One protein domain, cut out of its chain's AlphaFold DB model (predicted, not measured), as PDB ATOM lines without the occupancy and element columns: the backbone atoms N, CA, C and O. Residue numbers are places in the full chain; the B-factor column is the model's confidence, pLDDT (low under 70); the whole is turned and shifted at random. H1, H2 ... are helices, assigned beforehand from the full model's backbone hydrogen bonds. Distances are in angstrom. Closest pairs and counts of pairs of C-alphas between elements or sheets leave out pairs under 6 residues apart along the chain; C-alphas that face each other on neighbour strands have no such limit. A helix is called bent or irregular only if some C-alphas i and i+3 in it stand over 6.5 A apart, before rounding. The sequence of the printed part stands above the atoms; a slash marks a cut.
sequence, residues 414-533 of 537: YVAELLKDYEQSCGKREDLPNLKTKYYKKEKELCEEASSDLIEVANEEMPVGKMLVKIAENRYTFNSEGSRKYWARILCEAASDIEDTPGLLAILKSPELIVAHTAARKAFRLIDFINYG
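What this domain is: This is residues 414 to 533 of the 537 residues of an uncharacterized protein of Firmicutes bacterium CAG:114 (UniProt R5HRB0). Four helices, H4, H5, H6 and H7, pack side by side as the core; H1 slants across one end of H5 and part of H7. H3 packs on H4, and H2 on H3. The printed part has 120 residues, all helix by class, with seven named helices, H1 to H7 in chain order, and no named strand. It is compact, with a radius of gyration of the C-alphas of 13.4 A and spans of 41 by 28 by 22 A.

How they stand to each other: Look first at H7, residues 511 to 532, irregular with C-alphas 512 and 515 8.2 A apart, and with a kink of 56 degrees near residue 518. Its residues 513 to 523 alone touch H5, residues 481 to 494, closest at the C-alphas of Arg 489 and Ala 516, 4.2 A. H6, residues 498 to 509, irregular with C-alphas 499 and 502 7.0 A apart, forms a hairpin with H7; their closest C-alphas, Leu 504 and Ala 520, are 5.4 A apart. H5, H6 and H7 make an up-and-down bundle, each running against the one before. H4, residues 464 to 472, touches H6, with closest C-alphas Gly 465 and Asp 500 at 3.6 A. H3, residues 448 to 458, forms hairpins with H4 and with H2, residues 432 to 438; the closest C-alphas are Val 457 and Val 464, 5.9 A, and Leu 432 and Ala 458, 6.4 A. H1, residues 414 to 430, touches H5 with residues 424 to 429 alone, at a steep tilt of 58 degrees; C-alphas 425 and 494 are closest, 4.3 A. Every O i to N i+4 pair is within hydrogen-bond range in H1, H2, H4 and H5, against 6 of 7 in H3, 6 of 8 in H6 and 13 of 18 in H7.

Where its parts are: Find C-alpha 414 at (45.061, -11.263, 136.286), where H1 begins its 24.5 A; H7 runs 28.9 A to C-alpha 532 at (39.636, -11.551, 121.915). H5 spans 20.1 A.

The domain as a whole: The C-alphas farthest apart, Lys 441 and Gly 533, are 42.6 A apart. The printed part has no cut, no link is long, and no printed residue is under 70 in pLDDT.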
ATOM      1  N   TYR A 414      45.548 -12.298 137.203       86.31
ATOM      2  CA  TYR A 414      45.061 -11.263 136.286       86.31
ATOM      3  C   TYR A 414      43.743 -11.666 135.601       86.31
ATOM      4  O   TYR A 414      42.928 -10.796 135.306       86.31
ATOM      5  N   VAL A 415      43.512 -12.967 135.376       89.50
ATOM      6  CA  VAL A 415      42.261 -13.497 134.810       89.50
ATOM      7  C   VAL A 415      41.137 -13.345 135.830       89.50
ATOM      8  O   VAL A 415      40.090 -12.792 135.502       89.50
ATOM      9  N   ALA A 416      41.379 -13.746 137.080       89.75
ATOM     10  CA  ALA A 416      40.438 -13.573 138.181       89.75
ATOM     11  C   ALA A 416      40.066 -12.094 138.395       89.75
ATOM     12  O   ALA A 416      38.898 -11.772 138.615       89.75
ATOM     13  N   GLU A 417      41.044 -11.185 138.308       91.19
ATOM     14  CA  GLU A 417      40.809  -9.739 138.387       91.19
ATOM     15  C   GLU A 417      39.937  -9.232 137.228       91.19
ATOM     16  O   GLU A 417      38.990  -8.491 137.480       91.19
ATOM     17  N   LEU A 418      40.186  -9.663 135.985       91.62
ATOM     18  CA  LEU A 418      39.392  -9.250 134.819       91.62
ATOM     19  C   LEU A 418      37.963  -9.803 134.843       91.62
ATOM     20  O   LEU A 418      37.033  -9.069 134.526       91.62
ATOM     21  N   LEU A 419      37.768 -11.060 135.253       91.88
ATOM     22  CA  LEU A 419      36.430 -11.648 135.400       91.88
ATOM     23  C   LEU A 419      35.625 -10.943 136.494       91.88
ATOM     24  O   LEU A 419      34.452 -10.630 136.306       91.88
ATOM     25  N   LYS A 420      36.270 -10.618 137.616       93.62
ATOM     26  CA  LYS A 420      35.644  -9.830 138.680       93.62
ATOM     27  C   LYS A 420      35.313  -8.411 138.220       93.62
ATOM     28  O   LYS A 420      34.250  -7.897 138.566       93.62
ATOM     29  N   ASP A 421      36.208  -7.767 137.473       92.62
ATOM     30  CA  ASP A 421      35.959  -6.441 136.907       92.62
ATOM     31  C   ASP A 421      34.782  -6.490 135.907       92.62
ATOM     32  O   ASP A 421      33.952  -5.584 135.931       92.62
ATOM     33  N   TYR A 422      34.643  -7.567 135.119       92.94
ATOM     34  CA  TYR A 422      33.492  -7.795 134.231       92.94
ATOM     35  C   TYR A 422      32.167  -7.828 134.998       92.94
ATOM     36  O   TYR A 422      31.273  -7.030 134.723       92.94
ATOM     37  N   GLU A 423      32.068  -8.693 136.011       92.69
ATOM     38  CA  GLU A 423      30.872  -8.813 136.854       92.69
ATOM     39  C   GLU A 423      30.524  -7.479 137.535       92.69
ATOM     40  O   GLU A 423      29.358  -7.093 137.621       92.69
ATOM     41  N   GLN A 424      31.539  -6.734 137.988       94.31
ATOM     42  CA  GLN A 424      31.340  -5.409 138.572       94.31
ATOM     43  C   GLN A 424      30.840  -4.381 137.558       94.31
ATOM     44  O   GLN A 424      30.026  -3.534 137.928       94.31
ATOM     45  N   SER A 425      31.318  -4.415 136.315       92.62
ATOM     46  CA  SER A 425      30.841  -3.523 135.257       92.62
ATOM     47  C   SER A 425      29.382  -3.807 134.902       92.62
ATOM     48  O   SER A 425      28.592  -2.862 134.858       92.62
ATOM     49  N   CYS A 426      28.994  -5.080 134.781       89.94
ATOM     50  CA  CYS A 426      27.595  -5.478 134.594       89.94
ATOM     51  C   CYS A 426      26.718  -4.997 135.761       89.94
ATOM     52  O   CYS A 426      25.743  -4.279 135.545       89.94
ATOM     53  N   GLY A 427      27.123  -5.268 137.007       91.88
ATOM     54  CA  GLY A 427      26.375  -4.814 138.185       91.88
ATOM     55  C   GLY A 427      26.276  -3.285 138.298       91.88
ATOM     56  O   GLY A 427      25.260  -2.754 138.740       91.88
ATOM     57  N   LYS A 428      27.298  -2.539 137.860       92.81
ATOM     58  CA  LYS A 428      27.236  -1.068 137.799       92.81
ATOM     59  C   LYS A 428      26.270  -0.564 136.740       92.81
ATOM     60  O   LYS A 428      25.652   0.472 136.973       92.81
ATOM     61  N   ARG A 429      26.157  -1.260 135.604       89.56
ATOM     62  CA  ARG A 429      25.183  -0.944 134.553       89.56
ATOM     63  C   ARG A 429      23.758  -1.117 135.072       89.56
ATOM     64  O   ARG A 429      22.949  -0.204 134.926       89.56
ATOM     65  N   GLU A 430      23.497  -2.223 135.766       89.12
ATOM     66  CA  GLU A 430      22.207  -2.496 136.413       89.12
ATOM     67  C   GLU A 430      21.861  -1.468 137.506       89.12
ATOM     68  O   GLU A 430      20.696  -1.110 137.679       89.12
ATOM     69  N   ASP A 431      22.858  -0.937 138.227       93.06
ATOM     70  CA  ASP A 431      22.654   0.055 139.296       93.06
ATOM     71  C   ASP A 431      22.491   1.508 138.786       93.06
ATOM     72  O   ASP A 431      22.190   2.417 139.570       93.06
ATOM     73  N   LEU A 432      22.642   1.771 137.478       92.75
ATOM     74  CA  LEU A 432      22.518   3.124 136.911       92.75
ATOM     75  C   LEU A 432      21.178   3.815 137.261       92.75
ATOM     76  O   LEU A 432      21.216   4.980 137.686       92.75
ATOM     77  N   PRO A 433      19.997   3.162 137.178       90.88
ATOM     78  CA  PRO A 433      18.719   3.777 137.555       90.88
ATOM     79  C   PRO A 433      18.636   4.152 139.043       90.88
ATOM     80  O   PRO A 433      18.066   5.192 139.406       90.88
ATOM     81  N   ASN A 434      19.249   3.351 139.921       91.50
ATOM     82  CA  ASN A 434      19.312   3.637 141.355       91.50
ATOM     83  C   ASN A 434      20.201   4.856 141.621       91.50
ATOM     84  O   ASN A 434      19.828   5.740 142.400       91.50
ATOM     85  N   LEU A 435      21.346   4.952 140.937       91.31
ATOM     86  CA  LEU A 435      22.232   6.115 141.018       91.31
ATOM     87  C   LEU A 435      21.548   7.388 140.515       91.31
ATOM     88  O   LEU A 435      21.647   8.429 141.173       91.31
ATOM     89  N   LYS A 436      20.801   7.308 139.411       89.56
ATOM     90  CA  LYS A 436      19.970   8.415 138.920       89.56
ATOM     91  C   LYS A 436      18.998   8.892 140.003       89.56
ATOM     92  O   LYS A 436      18.984  10.077 140.336       89.56
ATOM     93  N   THR A 437      18.248   7.974 140.612       89.94
ATOM     94  CA  THR A 437      17.282   8.295 141.679       89.94
ATOM     95  C   THR A 437      17.971   8.898 142.908       89.94
ATOM     96  O   THR A 437      17.501   9.880 143.486       89.94
ATOM     97  N   LYS A 438      19.139   8.368 143.286       90.88
ATOM     98  CA  LYS A 438      19.941   8.841 144.424       90.88
ATOM     99  C   LYS A 438      20.394  10.295 144.279       90.88
ATOM    100  O   LYS A 438      20.520  10.981 145.305       90.88
ATOM    101  N   TYR A 439      20.669  10.746 143.056       90.81
ATOM    102  CA  TYR A 439      21.163  12.092 142.751       90.81
ATOM    103  C   TYR A 439      20.096  13.067 142.237       90.81
ATOM    104  O   TYR A 439      20.441  14.200 141.910       90.81
ATOM    105  N   TYR A 440      18.818  12.681 142.246       87.25
ATOM    106  CA  TYR A 440      17.712  13.589 141.941       87.25
ATOM    107  C   TYR A 440      17.721  14.817 142.864       87.25
ATOM    108  O   TYR A 440      17.832  14.678 144.090       87.25
ATOM    109  N   LYS A 441      17.621  16.016 142.277       84.81
ATOM    110  CA  LYS A 441      17.723  17.326 142.944       84.81
ATOM    111  C   LYS A 441      18.996  17.528 143.778       84.81
ATOM    112  O   LYS A 441      18.975  18.227 144.795       84.81
ATOM    113  N   LYS A 442      20.109  16.895 143.392       87.75
ATOM    114  CA  LYS A 442      21.428  17.041 144.041       87.75
ATOM    115  C   LYS A 442      22.480  17.534 143.047       87.75
ATOM    116  O   LYS A 442      22.256  17.585 141.848       87.75
ATOM    117  N   GLU A 443      23.674  17.847 143.548       85.50
ATOM    118  CA  GLU A 443      24.789  18.409 142.763       85.50
ATOM    119  C   GLU A 443      25.164  17.594 141.506       85.50
ATOM    120  O   GLU A 443      25.599  18.157 140.504       85.50
ATOM    121  N   LYS A 444      24.981  16.267 141.551       90.38
ATOM    122  CA  LYS A 444      25.299  15.324 140.465       90.38
ATOM    123  C   LYS A 444      24.069  14.896 139.659       90.38
ATOM    124  O   LYS A 444      24.065  13.820 139.068       90.38
ATOM    125  N   GLU A 445      23.006  15.687 139.685       89.75
ATOM    126  CA  GLU A 445      21.812  15.430 138.887       89.75
ATOM    127  C   GLU A 445      22.131  15.453 137.381       89.75
ATOM    128  O   GLU A 445      22.996  16.208 136.915       89.75
ATOM    129  N   LEU A 446      21.445  14.581 136.640       90.00
ATOM    130  CA  LEU A 446      21.438  14.550 135.179       90.00
ATOM    131  C   LEU A 446      20.376  15.514 134.650       90.00
ATOM    132  O   LEU A 446      19.292  15.599 135.222       90.00
ATOM    133  N   CYS A 447      20.652  16.183 133.530       89.44
ATOM    134  CA  CYS A 447      19.599  16.870 132.784       89.44
ATOM    135  C   CYS A 447      18.586  15.864 132.214       89.44
ATOM    136  O   CYS A 447      18.869  14.667 132.142       89.44
ATOM    137  N   GLU A 448      17.412  16.340 131.797       87.69
ATOM    138  CA  GLU A 448      16.327  15.479 131.301       87.69
ATOM    139  C   GLU A 448      16.772  14.568 130.150       87.69
ATOM    140  O   GLU A 448      16.511  13.367 130.184       87.69
ATOM    141  N   GLU A 449      17.530  15.101 129.191       91.12
ATOM    142  CA  GLU A 449      18.050  14.335 128.051       91.12
ATOM    143  C   GLU A 449      19.009  13.220 128.493       91.12
ATOM    144  O   GLU A 449      18.803  12.053 128.164       91.12
ATOM    145  N   ALA A 450      20.019  13.544 129.309       91.75
ATOM    146  CA  ALA A 450      20.969  12.552 129.821       91.75
ATOM    147  C   ALA A 450      20.293  11.526 130.744       91.75
ATOM    148  O   ALA A 450      20.719  10.379 130.844       91.75
ATOM    149  N   SER A 451      19.234  11.945 131.430       91.56
ATOM    150  CA  SER A 451      18.413  11.115 132.302       91.56
ATOM    151  C   SER A 451      17.542  10.130 131.515       91.56
ATOM    152  O   SER A 451      17.285   9.037 132.025       91.56
ATOM    153  N   SER A 452      17.094  10.501 130.309       92.31
ATOM    154  CA  SER A 452      16.411   9.607 129.365       92.31
ATOM    155  C   SER A 452      17.393   8.606 128.768       92.31
ATOM    156  O   SER A 452      17.190   7.403 128.907       92.31
ATOM    157  N   ASP A 453      18.509   9.098 128.220       94.12
ATOM    158  CA  ASP A 453      19.545   8.249 127.621       94.12
ATOM    159  C   ASP A 453      20.104   7.230 128.635       94.12
ATOM    160  O   ASP A 453      20.369   6.086 128.283       94.12
ATOM    161  N   LEU A 454      20.234   7.595 129.920       94.00
ATOM    162  CA  LEU A 454      20.666   6.658 130.963       94.00
ATOM    163  C   LEU A 454      19.661   5.522 131.213       94.00
ATOM    164  O   LEU A 454      20.082   4.416 131.546       94.00
ATOM    165  N   ILE A 455      18.351   5.773 131.076       91.50
ATOM    166  CA  ILE A 455      17.346   4.700 131.166       91.50
ATOM    167  C   ILE A 455      17.488   3.766 129.966       91.50
ATOM    168  O   ILE A 455      17.518   2.556 130.162       91.50
ATOM    169  N   GLU A 456      17.624   4.311 128.756       92.31
ATOM    170  CA  GLU A 456      17.832   3.504 127.545       92.31
ATOM    171  C   GLU A 456      19.098   2.640 127.666       92.31
ATOM    172  O   GLU A 456      19.088   1.466 127.308       92.31
ATOM    173  N   VAL A 457      20.173   3.179 128.257       92.50
ATOM    174  CA  VAL A 457      21.400   2.421 128.553       92.50
ATOM    175  C   VAL A 457      21.174   1.294 129.564       92.50
ATOM    176  O   VAL A 457      21.720   0.203 129.393       92.50
ATOM    177  N   ALA A 458      20.393   1.544 130.617       90.12
ATOM    178  CA  ALA A 458      20.079   0.537 131.633       90.12
ATOM    179  C   ALA A 458      19.135  -0.560 131.112       90.12
ATOM    180  O   ALA A 458      19.205  -1.690 131.581       90.12
ATOM    181  N   ASN A 459      18.285  -0.231 130.137       88.25
ATOM    182  CA  ASN A 459      17.379  -1.165 129.466       88.25
ATOM    183  C   ASN A 459      18.023  -1.884 128.265       88.25
ATOM    184  O   ASN A 459      17.321  -2.590 127.548       88.25
ATOM    185  N   GLU A 460      19.323  -1.679 128.015       84.69
ATOM    186  CA  GLU A 460      20.058  -2.212 126.853       84.69
ATOM    187  C   GLU A 460      19.522  -1.748 125.479       84.69
ATOM    188  O   GLU A 460      19.868  -2.302 124.439       84.69
ATOM    189  N   GLU A 461      18.730  -0.677 125.442       88.88
ATOM    190  CA  GLU A 461      18.241  -0.052 124.204       88.88
ATOM    191  C   GLU A 461      19.308   0.863 123.570       88.88
ATOM    192  O   GLU A 461      19.273   1.158 122.370       88.88
ATOM    193  N   MET A 462      20.294   1.293 124.367       90.06
ATOM    194  CA  MET A 462      21.432   2.099 123.929       90.06
ATOM    195  C   MET A 462      22.759   1.585 124.527       90.06
ATOM    196  O   MET A 462      22.843   1.364 125.733       90.06
ATOM    197  N   PRO A 463      23.848   1.458 123.744       91.50
ATOM    198  CA  PRO A 463      25.168   1.174 124.304       91.50
ATOM    199  C   PRO A 463      25.686   2.356 125.133       91.50
ATOM    200  O   PRO A 463      25.491   3.526 124.774       91.50
ATOM    201  N   VAL A 464      26.427   2.058 126.205       94.50
ATOM    202  CA  VAL A 464      27.055   3.060 127.086       94.50
ATOM    203  C   VAL A 464      27.952   3.999 126.269       94.50
ATOM    204  O   VAL A 464      27.988   5.211 126.515       94.50
ATOM    205  N   GLY A 465      28.618   3.466 125.239       93.81
ATOM    206  CA  GLY A 465      29.458   4.226 124.312       93.81
ATOM    207  C   GLY A 465      28.776   5.443 123.693       93.81
ATOM    208  O   GLY A 465      29.370   6.521 123.660       93.81
ATOM    209  N   LYS A 466      27.517   5.317 123.248       93.31
ATOM    210  CA  LYS A 466      26.783   6.439 122.629       93.31
ATOM    211  C   LYS A 466      26.559   7.578 123.621       93.31
ATOM    212  O   LYS A 466      26.743   8.746 123.267       93.31
ATOM    213  N   MET A 467      26.220   7.251 124.867       95.44
ATOM    214  CA  MET A 467      26.063   8.243 125.930       95.44
ATOM    215  C   MET A 467      27.407   8.905 126.281       95.44
ATOM    216  O   MET A 467      27.477  10.126 126.435       95.44
ATOM    217  N   LEU A 468      28.500   8.135 126.337       96.88
ATOM    218  CA  LEU A 468      29.850   8.664 126.575       96.88
ATOM    219  C   LEU A 468      30.306   9.649 125.485       96.88
ATOM    220  O   LEU A 468      30.893  10.679 125.822       96.88
ATOM    221  N   VAL A 469      29.995   9.393 124.208       95.19
ATOM    222  CA  VAL A 469      30.258  10.348 123.112       95.19
ATOM    223  C   VAL A 469      29.512  11.661 123.350       95.19
ATOM    224  O   VAL A 469      30.124  12.729 123.307       95.19
ATOM    225  N   LYS A 470      28.213  11.602 123.679       94.75
ATOM    226  CA  LYS A 470      27.409  12.802 123.980       94.75
ATOM    227  C   LYS A 470      27.990  13.601 125.164       94.75
ATOM    228  O   LYS A 470      28.013  14.832 125.117       94.75
ATOM    229  N   ILE A 471      28.518  12.923 126.191       94.50
ATOM    230  CA  ILE A 471      29.214  13.559 127.329       94.50
ATOM    231  C   ILE A 471      30.533  14.217 126.903       94.50
ATOM    232  O   ILE A 471      30.826  15.343 127.321       94.50
ATOM    233  N   ALA A 472      31.349  13.526 126.105       92.94
ATOM    234  CA  ALA A 472      32.630  14.042 125.626       92.94
ATOM    235  C   ALA A 472      32.435  15.291 124.751       92.94
ATOM    236  O   ALA A 472      33.118  16.293 124.952       92.94
ATOM    237  N   GLU A 473      31.434  15.275 123.871       91.94
ATOM    238  CA  GLU A 473      31.107  16.364 122.941       91.94
ATOM    239  C   GLU A 473      30.286  17.511 123.558       91.94
ATOM    240  O   GLU A 473      29.857  18.407 122.835       91.94
ATOM    241  N   ASN A 474      30.057  17.509 124.878       89.12
ATOM    242  CA  ASN A 474      29.257  18.531 125.572       89.12
ATOM    243  C   ASN A 474      27.827  18.688 125.015       89.12
ATOM    244  O   ASN A 474      27.274  19.787 125.014       89.12
ATOM    245  N   ARG A 475      27.201  17.595 124.560       90.50
ATOM    246  CA  ARG A 475      25.816  17.637 124.055       90.50
ATOM    247  C   ARG A 475      24.763  17.723 125.158       90.50
ATOM    248  O   ARG A 475      23.635  18.091 124.872       90.50
ATOM    249  N   TYR A 476      25.130  17.413 126.401       91.44
ATOM    250  CA  TYR A 476      24.247  17.532 127.557       91.44
ATOM    251  C   TYR A 476      24.520  18.797 128.367       91.44
ATOM    252  O   TYR A 476      25.668  19.153 128.644       91.44
ATOM    253  N   THR A 477      23.447  19.412 128.851       87.69
ATOM    254  CA  THR A 477      23.460  20.573 129.745       87.69
ATOM    255  C   THR A 477      23.573  20.150 131.213       87.69
ATOM    256  O   THR A 477      22.598  20.118 131.958       87.69
ATOM    257  N   PHE A 478      24.781  19.803 131.662       84.56
ATOM    258  CA  PHE A 478      25.015  19.478 133.074       84.56
ATOM    259  C   PHE A 478      24.979  20.723 133.976       84.56
ATOM    260  O   PHE A 478      25.547  21.759 133.640       84.56
ATOM    261  N   ASN A 479      24.409  20.577 135.179       75.25
ATOM    262  CA  ASN A 479      24.353  21.640 136.196       75.25
ATOM    263  C   ASN A 479      25.740  22.078 136.701       75.25
ATOM    264  O   ASN A 479      25.910  23.196 137.180       75.25
ATOM    265  N   SER A 480      26.730  21.185 136.636       82.81
ATOM    266  CA  SER A 480      28.113  21.468 137.013       82.81
ATOM    267  C   SER A 480      29.086  20.578 136.243       82.81
ATOM    268  O   SER A 480      28.770  19.445 135.865       82.81
ATOM    269  N   GLU A 481      30.321  21.055 136.079       83.19
ATOM    270  CA  GLU A 481      31.410  20.253 135.512       83.19
ATOM    271  C   GLU A 481      31.715  19.015 136.381       83.19
ATOM    272  O   GLU A 481      32.103  17.962 135.872       83.19
ATOM    273  N   GLY A 482      31.471  19.108 137.696       87.00
ATOM    274  CA  GLY A 482      31.572  17.991 138.635       87.00
ATOM    275  C   GLY A 482      30.568  16.870 138.347       87.00
ATOM    276  O   GLY A 482      30.934  15.694 138.433       87.00
ATOM    277  N   SER A 483      29.341  17.214 137.939       89.69
ATOM    278  CA  SER A 483      28.330  16.237 137.507       89.69
ATOM    279  C   SER A 483      28.779  15.509 136.235       89.69
ATOM    280  O   SER A 483      28.842  14.278 136.220       89.69
ATOM    281  N   ARG A 484      29.223  16.257 135.212       92.75
ATOM    282  CA  ARG A 484      29.744  15.690 133.952       92.75
ATOM    283  C   ARG A 484      30.900  14.715 134.201       92.75
ATOM    284  O   ARG A 484      30.878  13.585 133.716       92.75
ATOM    285  N   LYS A 485      31.889  15.129 135.002       93.88
ATOM    286  CA  LYS A 485      33.059  14.316 135.379       93.88
ATOM    287  C   LYS A 485      32.680  13.045 136.138       93.88
ATOM    288  O   LYS A 485      33.270  11.989 135.904       93.88
ATOM    289  N   TYR A 486      31.708  13.139 137.043       94.62
ATOM    290  CA  TYR A 486      31.210  11.994 137.797       94.62
ATOM    291  C   TYR A 486      30.550  10.963 136.878       94.62
ATOM    292  O   TYR A 486      30.947   9.798 136.897       94.62
ATOM    293  N   TRP A 487      29.602  11.391 136.040       94.81
ATOM    294  CA  TRP A 487      28.877  10.487 135.147       94.81
ATOM    295  C   TRP A 487      29.764   9.891 134.058       94.81
ATOM    296  O   TRP A 487      29.663   8.696 133.803       94.81
ATOM    297  N   ALA A 488      30.708  10.664 133.509       96.38
ATOM    298  CA  ALA A 488      31.729  10.141 132.601       96.38
ATOM    299  C   ALA A 488      32.479   8.950 133.218       96.38
ATOM    300  O   ALA A 488      32.641   7.910 132.580       96.38
ATOM    301  N   ARG A 489      32.906   9.079 134.481       96.94
ATOM    302  CA  ARG A 489      33.607   8.007 135.191       96.94
ATOM    303  C   ARG A 489      32.700   6.803 135.457       96.94
ATOM    304  O   ARG A 489      33.132   5.688 135.204       96.94
ATOM    305  N   ILE A 490      31.483   7.018 135.961       96.56
ATOM    306  CA  ILE A 490      30.542   5.930 136.287       96.56
ATOM    307  C   ILE A 490      30.188   5.116 135.042       96.56
ATOM    308  O   ILE A 490      30.228   3.892 135.087       96.56
ATOM    309  N   LEU A 491      29.927   5.784 133.919       96.62
ATOM    310  CA  LEU A 491      29.631   5.118 132.653       96.62
ATOM    311  C   LEU A 491      30.855   4.370 132.109       96.62
ATOM    312  O   LEU A 491      30.716   3.235 131.677       96.62
ATOM    313  N   CYS A 492      32.070   4.922 132.216       97.50
ATOM    314  CA  CYS A 492      33.281   4.159 131.880       97.50
ATOM    315  C   CYS A 492      33.449   2.909 132.759       97.50
ATOM    316  O   CYS A 492      33.977   1.911 132.293       97.50
ATOM    317  N   GLU A 493      33.035   2.957 134.028       96.69
ATOM    318  CA  GLU A 493      33.078   1.797 134.924       96.69
ATOM    319  C   GLU A 493      31.972   0.763 134.628       96.69
ATOM    320  O   GLU A 493      32.129  -0.392 135.018       96.69
ATOM    321  N   ALA A 494      30.887   1.160 133.954       95.94
ATOM    322  CA  ALA A 494      29.791   0.288 133.513       95.94
ATOM    323  C   ALA A 494      29.976  -0.258 132.079       95.94
ATOM    324  O   ALA A 494      29.280  -1.189 131.679       95.94
ATOM    325  N   ALA A 495      30.903   0.314 131.305       95.88
ATOM    326  CA  ALA A 495      31.196  -0.108 129.941       95.88
ATOM    327  C   ALA A 495      31.819  -1.511 129.915       95.88
ATOM    328  O   ALA A 495      32.822  -1.768 130.587       95.88
ATOM    329  N   SER A 496      31.224  -2.402 129.129       92.56
ATOM    330  CA  SER A 496      31.604  -3.822 129.065       92.56
ATOM    331  C   SER A 496      31.489  -4.431 127.665       92.56
ATOM    332  O   SER A 496      32.009  -5.528 127.457       92.56
ATOM    333  N   ASP A 497      30.930  -3.701 126.693       91.50
ATOM    334  CA  ASP A 497      30.701  -4.194 125.333       91.50
ATOM    335  C   ASP A 497      31.627  -3.543 124.300       91.50
ATOM    336  O   ASP A 497      32.111  -2.422 124.470       91.50
ATOM    337  N   ILE A 498      31.834  -4.220 123.165       91.06
ATOM    338  CA  ILE A 498      32.653  -3.692 122.061       91.06
ATOM    339  C   ILE A 498      32.101  -2.368 121.507       91.06
ATOM    340  O   ILE A 498      32.872  -1.475 121.149       91.06
ATOM    341  N   GLU A 499      30.777  -2.202 121.516       91.94
ATOM    342  CA  GLU A 499      30.074  -0.988 121.081       91.94
ATOM    343  C   GLU A 499      30.363   0.231 121.973       91.94
ATOM    344  O   GLU A 499      30.151   1.373 121.557       91.94
ATOM    345  N   ASP A 500      30.890   0.016 123.184       94.69
ATOM    346  CA  ASP A 500      31.233   1.093 124.109       94.69
ATOM    347  C   ASP A 500      32.559   1.780 123.753       94.69
ATOM    348  O   ASP A 500      32.806   2.931 124.134       94.69
ATOM    349  N   THR A 501      33.413   1.095 122.987       95.44
ATOM    350  CA  THR A 501      34.792   1.513 122.710       95.44
ATOM    351  C   THR A 501      34.943   2.884 122.033       95.44
ATOM    352  O   THR A 501      35.847   3.621 122.450       95.44
ATOM    353  N   PRO A 502      34.077   3.334 121.096       94.38
ATOM    354  CA  PRO A 502      34.183   4.686 120.540       94.38
ATOM    355  C   PRO A 502      33.924   5.770 121.595       94.38
ATOM    356  O   PRO A 502      34.587   6.811 121.605       94.38
ATOM    357  N   GLY A 503      33.001   5.512 122.525       95.12
ATOM    358  CA  GLY A 503      32.715   6.407 123.643       95.12
ATOM    359  C   GLY A 503      33.873   6.483 124.628       95.12
ATOM    360  O   GLY A 503      34.291   7.577 125.007       95.12
ATOM    361  N   LEU A 504      34.462   5.337 124.978       97.31
ATOM    362  CA  LEU A 504      35.658   5.279 125.824       97.31
ATOM    363  C   LEU A 504      36.838   6.043 125.199       97.31
ATOM    364  O   LEU A 504      37.548   6.768 125.904       97.31
ATOM    365  N   LEU A 505      37.024   5.942 123.876       96.12
ATOM    366  CA  LEU A 505      38.044   6.705 123.152       96.12
ATOM    367  C   LEU A 505      37.780   8.214 123.224       96.12
ATOM    368  O   LEU A 505      38.710   8.984 123.473       96.12
ATOM    369  N   ALA A 506      36.530   8.646 123.034       94.75
ATOM    370  CA  ALA A 506      36.157  10.057 123.124       94.75
ATOM    371  C   ALA A 506      36.478  10.643 124.514       94.75
ATOM    372  O   ALA A 506      37.002  11.757 124.618       94.75
ATOM    373  N   ILE A 507      36.259   9.866 125.582       97.12
ATOM    374  CA  ILE A 507      36.650  10.245 126.949       97.12
ATOM    375  C   ILE A 507      38.172  10.369 127.088       97.12
ATOM    376  O   ILE A 507      38.644  11.367 127.636       97.12
ATOM    377  N   LEU A 508      38.953   9.413 126.568       94.44
ATOM    378  CA  LEU A 508      40.423   9.481 126.604       94.44
ATOM    379  C   LEU A 508      40.981  10.688 125.837       94.44
ATOM    380  O   LEU A 508      41.948  11.301 126.288       94.44
ATOM    381  N   LYS A 509      40.348  11.070 124.722       92.88
ATOM    382  CA  LYS A 509      40.711  12.263 123.941       92.88
ATOM    383  C   LYS A 509      40.293  13.582 124.604       92.88
ATOM    384  O   LYS A 509      40.749  14.631 124.163       92.88
ATOM    385  N   SER A 510      39.459  13.549 125.647       93.62
ATOM    386  CA  SER A 510      38.951  14.741 126.339       93.62
ATOM    387  C   SER A 510      39.820  15.092 127.560       93.62
ATOM    388  O   SER A 510      39.721  14.401 128.581       93.62
ATOM    389  N   PRO A 511      40.636  16.170 127.533       91.81
ATOM    390  CA  PRO A 511      41.518  16.526 128.655       91.81
ATOM    391  C   PRO A 511      40.742  16.907 129.923       91.81
ATOM    392  O   PRO A 511      41.171  16.624 131.039       91.81
ATOM    393  N   GLU A 512      39.558  17.495 129.752       91.81
ATOM    394  CA  GLU A 512      38.661  17.891 130.842       91.81
ATOM    395  C   GLU A 512      38.153  16.682 131.644       91.81
ATOM    396  O   GLU A 512      37.860  16.796 132.832       91.81
ATOM    397  N   LEU A 513      38.094  15.492 131.037       94.12
ATOM    398  CA  LEU A 513      37.549  14.272 131.642       94.12
ATOM    399  C   LEU A 513      38.641  13.321 132.152       94.12
ATOM    400  O   LEU A 513      38.409  12.121 132.295       94.12
ATOM    401  N   ILE A 514      39.817  13.856 132.502       93.06
ATOM    402  CA  ILE A 514      40.973  13.075 132.977       93.06
ATOM    403  C   ILE A 514      40.648  12.143 134.156       93.06
ATOM    404  O   ILE A 514      41.209  11.054 134.273       93.06
ATOM    405  N   VAL A 515      39.679  12.517 135.002       94.19
ATOM    406  CA  VAL A 515      39.224  11.704 136.145       94.19
ATOM    407  C   VAL A 515      38.583  10.373 135.734       94.19
ATOM    408  O   VAL A 515      38.509   9.456 136.552       94.19
ATOM    409  N   ALA A 516      38.121  10.262 134.486       96.06
ATOM    410  CA  ALA A 516      37.523   9.060 133.919       96.06
ATOM    411  C   ALA A 516      38.531   8.219 133.110       96.06
ATOM    412  O   ALA A 516      38.246   7.063 132.809       96.06
ATOM    413  N   HIS A 517      39.731   8.737 132.803       94.88
ATOM    414  CA  HIS A 517      40.694   8.052 131.924       94.88
ATOM    415  C   HIS A 517      41.128   6.684 132.451       94.88
ATOM    416  O   HIS A 517      41.240   5.733 131.685       94.88
ATOM    417  N   THR A 518      41.363   6.552 133.757       94.25
ATOM    418  CA  THR A 518      41.747   5.259 134.345       94.25
ATOM    419  C   THR A 518      40.625   4.229 134.228       94.25
ATOM    420  O   THR A 518      40.907   3.074 133.916       94.25
ATOM    421  N   ALA A 519      39.370   4.641 134.440       96.25
ATOM    422  CA  ALA A 519      38.211   3.772 134.251       96.25
ATOM    423  C   ALA A 519      38.071   3.368 132.777       96.25
ATOM    424  O   ALA A 519      37.932   2.185 132.486       96.25
ATOM    425  N   ALA A 520      38.240   4.317 131.851       96.44
ATOM    426  CA  ALA A 520      38.179   4.036 130.423       96.44
ATOM    427  C   ALA A 520      39.252   3.031 129.967       96.44
ATOM    428  O   ALA A 520      38.944   2.082 129.253       96.44
ATOM    429  N   ARG A 521      40.507   3.175 130.426       95.38
ATOM    430  CA  ARG A 521      41.580   2.212 130.104       95.38
ATOM    431  C   ARG A 521      41.297   0.813 130.656       95.38
ATOM    432  O   ARG A 521      41.610  -0.164 129.985       95.38
ATOM    433  N   LYS A 522      40.708   0.717 131.856       95.19
ATOM    434  CA  LYS A 522      40.275  -0.567 132.428       95.19
ATOM    435  C   LYS A 522      39.171  -1.211 131.593       95.19
ATOM    436  O   LYS A 522      39.294  -2.387 131.279       95.19
ATOM    437  N   ALA A 523      38.168  -0.436 131.182       96.62
ATOM    438  CA  ALA A 523      37.096  -0.923 130.320       96.62
ATOM    439  C   ALA A 523      37.633  -1.419 128.968       96.62
ATOM    440  O   ALA A 523      37.304  -2.524 128.559       96.62
ATOM    441  N   PHE A 524      38.550  -0.685 128.326       96.69
ATOM    442  CA  PHE A 524      39.214  -1.156 127.103       96.69
ATOM    443  C   PHE A 524      39.910  -2.510 127.281       96.69
ATOM    444  O   PHE A 524      39.735  -3.402 126.457       96.69
ATOM    445  N   ARG A 525      40.690  -2.665 128.358       95.19
ATOM    446  CA  ARG A 525      41.385  -3.922 128.675       95.19
ATOM    447  C   ARG A 525      40.405  -5.070 128.898       95.19
ATOM    448  O   ARG A 525      40.645  -6.179 128.435       95.19
ATOM    449  N   LEU A 526      39.325  -4.793 129.623       95.44
ATOM    450  CA  LEU A 526      38.269  -5.749 129.917       95.44
ATOM    451  C   LEU A 526      37.571  -6.211 128.631       95.44
ATOM    452  O   LEU A 526      37.547  -7.407 128.351       95.44
ATOM    453  N   ILE A 527      37.068  -5.267 127.834       95.69
ATOM    454  CA  ILE A 527      36.370  -5.527 126.567       95.69
ATOM    455  C   ILE A 527      37.258  -6.353 125.631       95.69
ATOM    456  O   ILE A 527      36.804  -7.339 125.054       95.69
ATOM    457  N   ASP A 528      38.535  -5.994 125.509       96.44
ATOM    458  CA  ASP A 528      39.494  -6.731 124.687       96.44
ATOM    459  C   ASP A 528      39.703  -8.171 125.162       96.44
ATOM    460  O   ASP A 528      39.664  -9.100 124.358       96.44
ATOM    461  N   PHE A 529      39.876  -8.379 126.468       94.25
ATOM    462  CA  PHE A 529      40.059  -9.718 127.018       94.25
ATOM    463  C   PHE A 529      38.827 -10.607 126.817       94.25
ATOM    464  O   PHE A 529      38.975 -11.748 126.387       94.25
ATOM    465  N   ILE A 530      37.623 -10.089 127.078       92.81
ATOM    466  CA  ILE A 530      36.377 -10.860 126.945       92.81
ATOM    467  C   ILE A 530      36.112 -11.252 125.485       92.81
ATOM    468  O   ILE A 530      35.693 -12.378 125.224       92.81
ATOM    469  N   ASN A 531      36.391 -10.359 124.531       92.56
ATOM    470  CA  ASN A 531      36.096 -10.602 123.116       92.56
ATOM    471  C   ASN A 531      37.217 -11.353 122.376       92.56
ATOM    472  O   ASN A 531      36.939 -12.177 121.506       92.56
ATOM    473  N   TYR A 532      38.485 -11.088 122.705       93.56
ATOM    474  CA  TYR A 532      39.636 -11.551 121.915       93.56
ATOM    475  C   TYR A 532      40.648 -12.384 122.709       93.56
ATOM    476  O   TYR A 532      41.558 -12.978 122.113       93.56
ATOM    477  N   GLY A 533      40.504 -12.458 124.032       91.50
ATOM    478  CA  GLY A 533      41.425 -13.167 124.912       91.50
ATOM    479  C   GLY A 533      41.489 -14.685 124.679       91.50
ATOM    480  O   GLY A 533      40.774 -15.256 123.842       91.50
TER     481      GLY A 533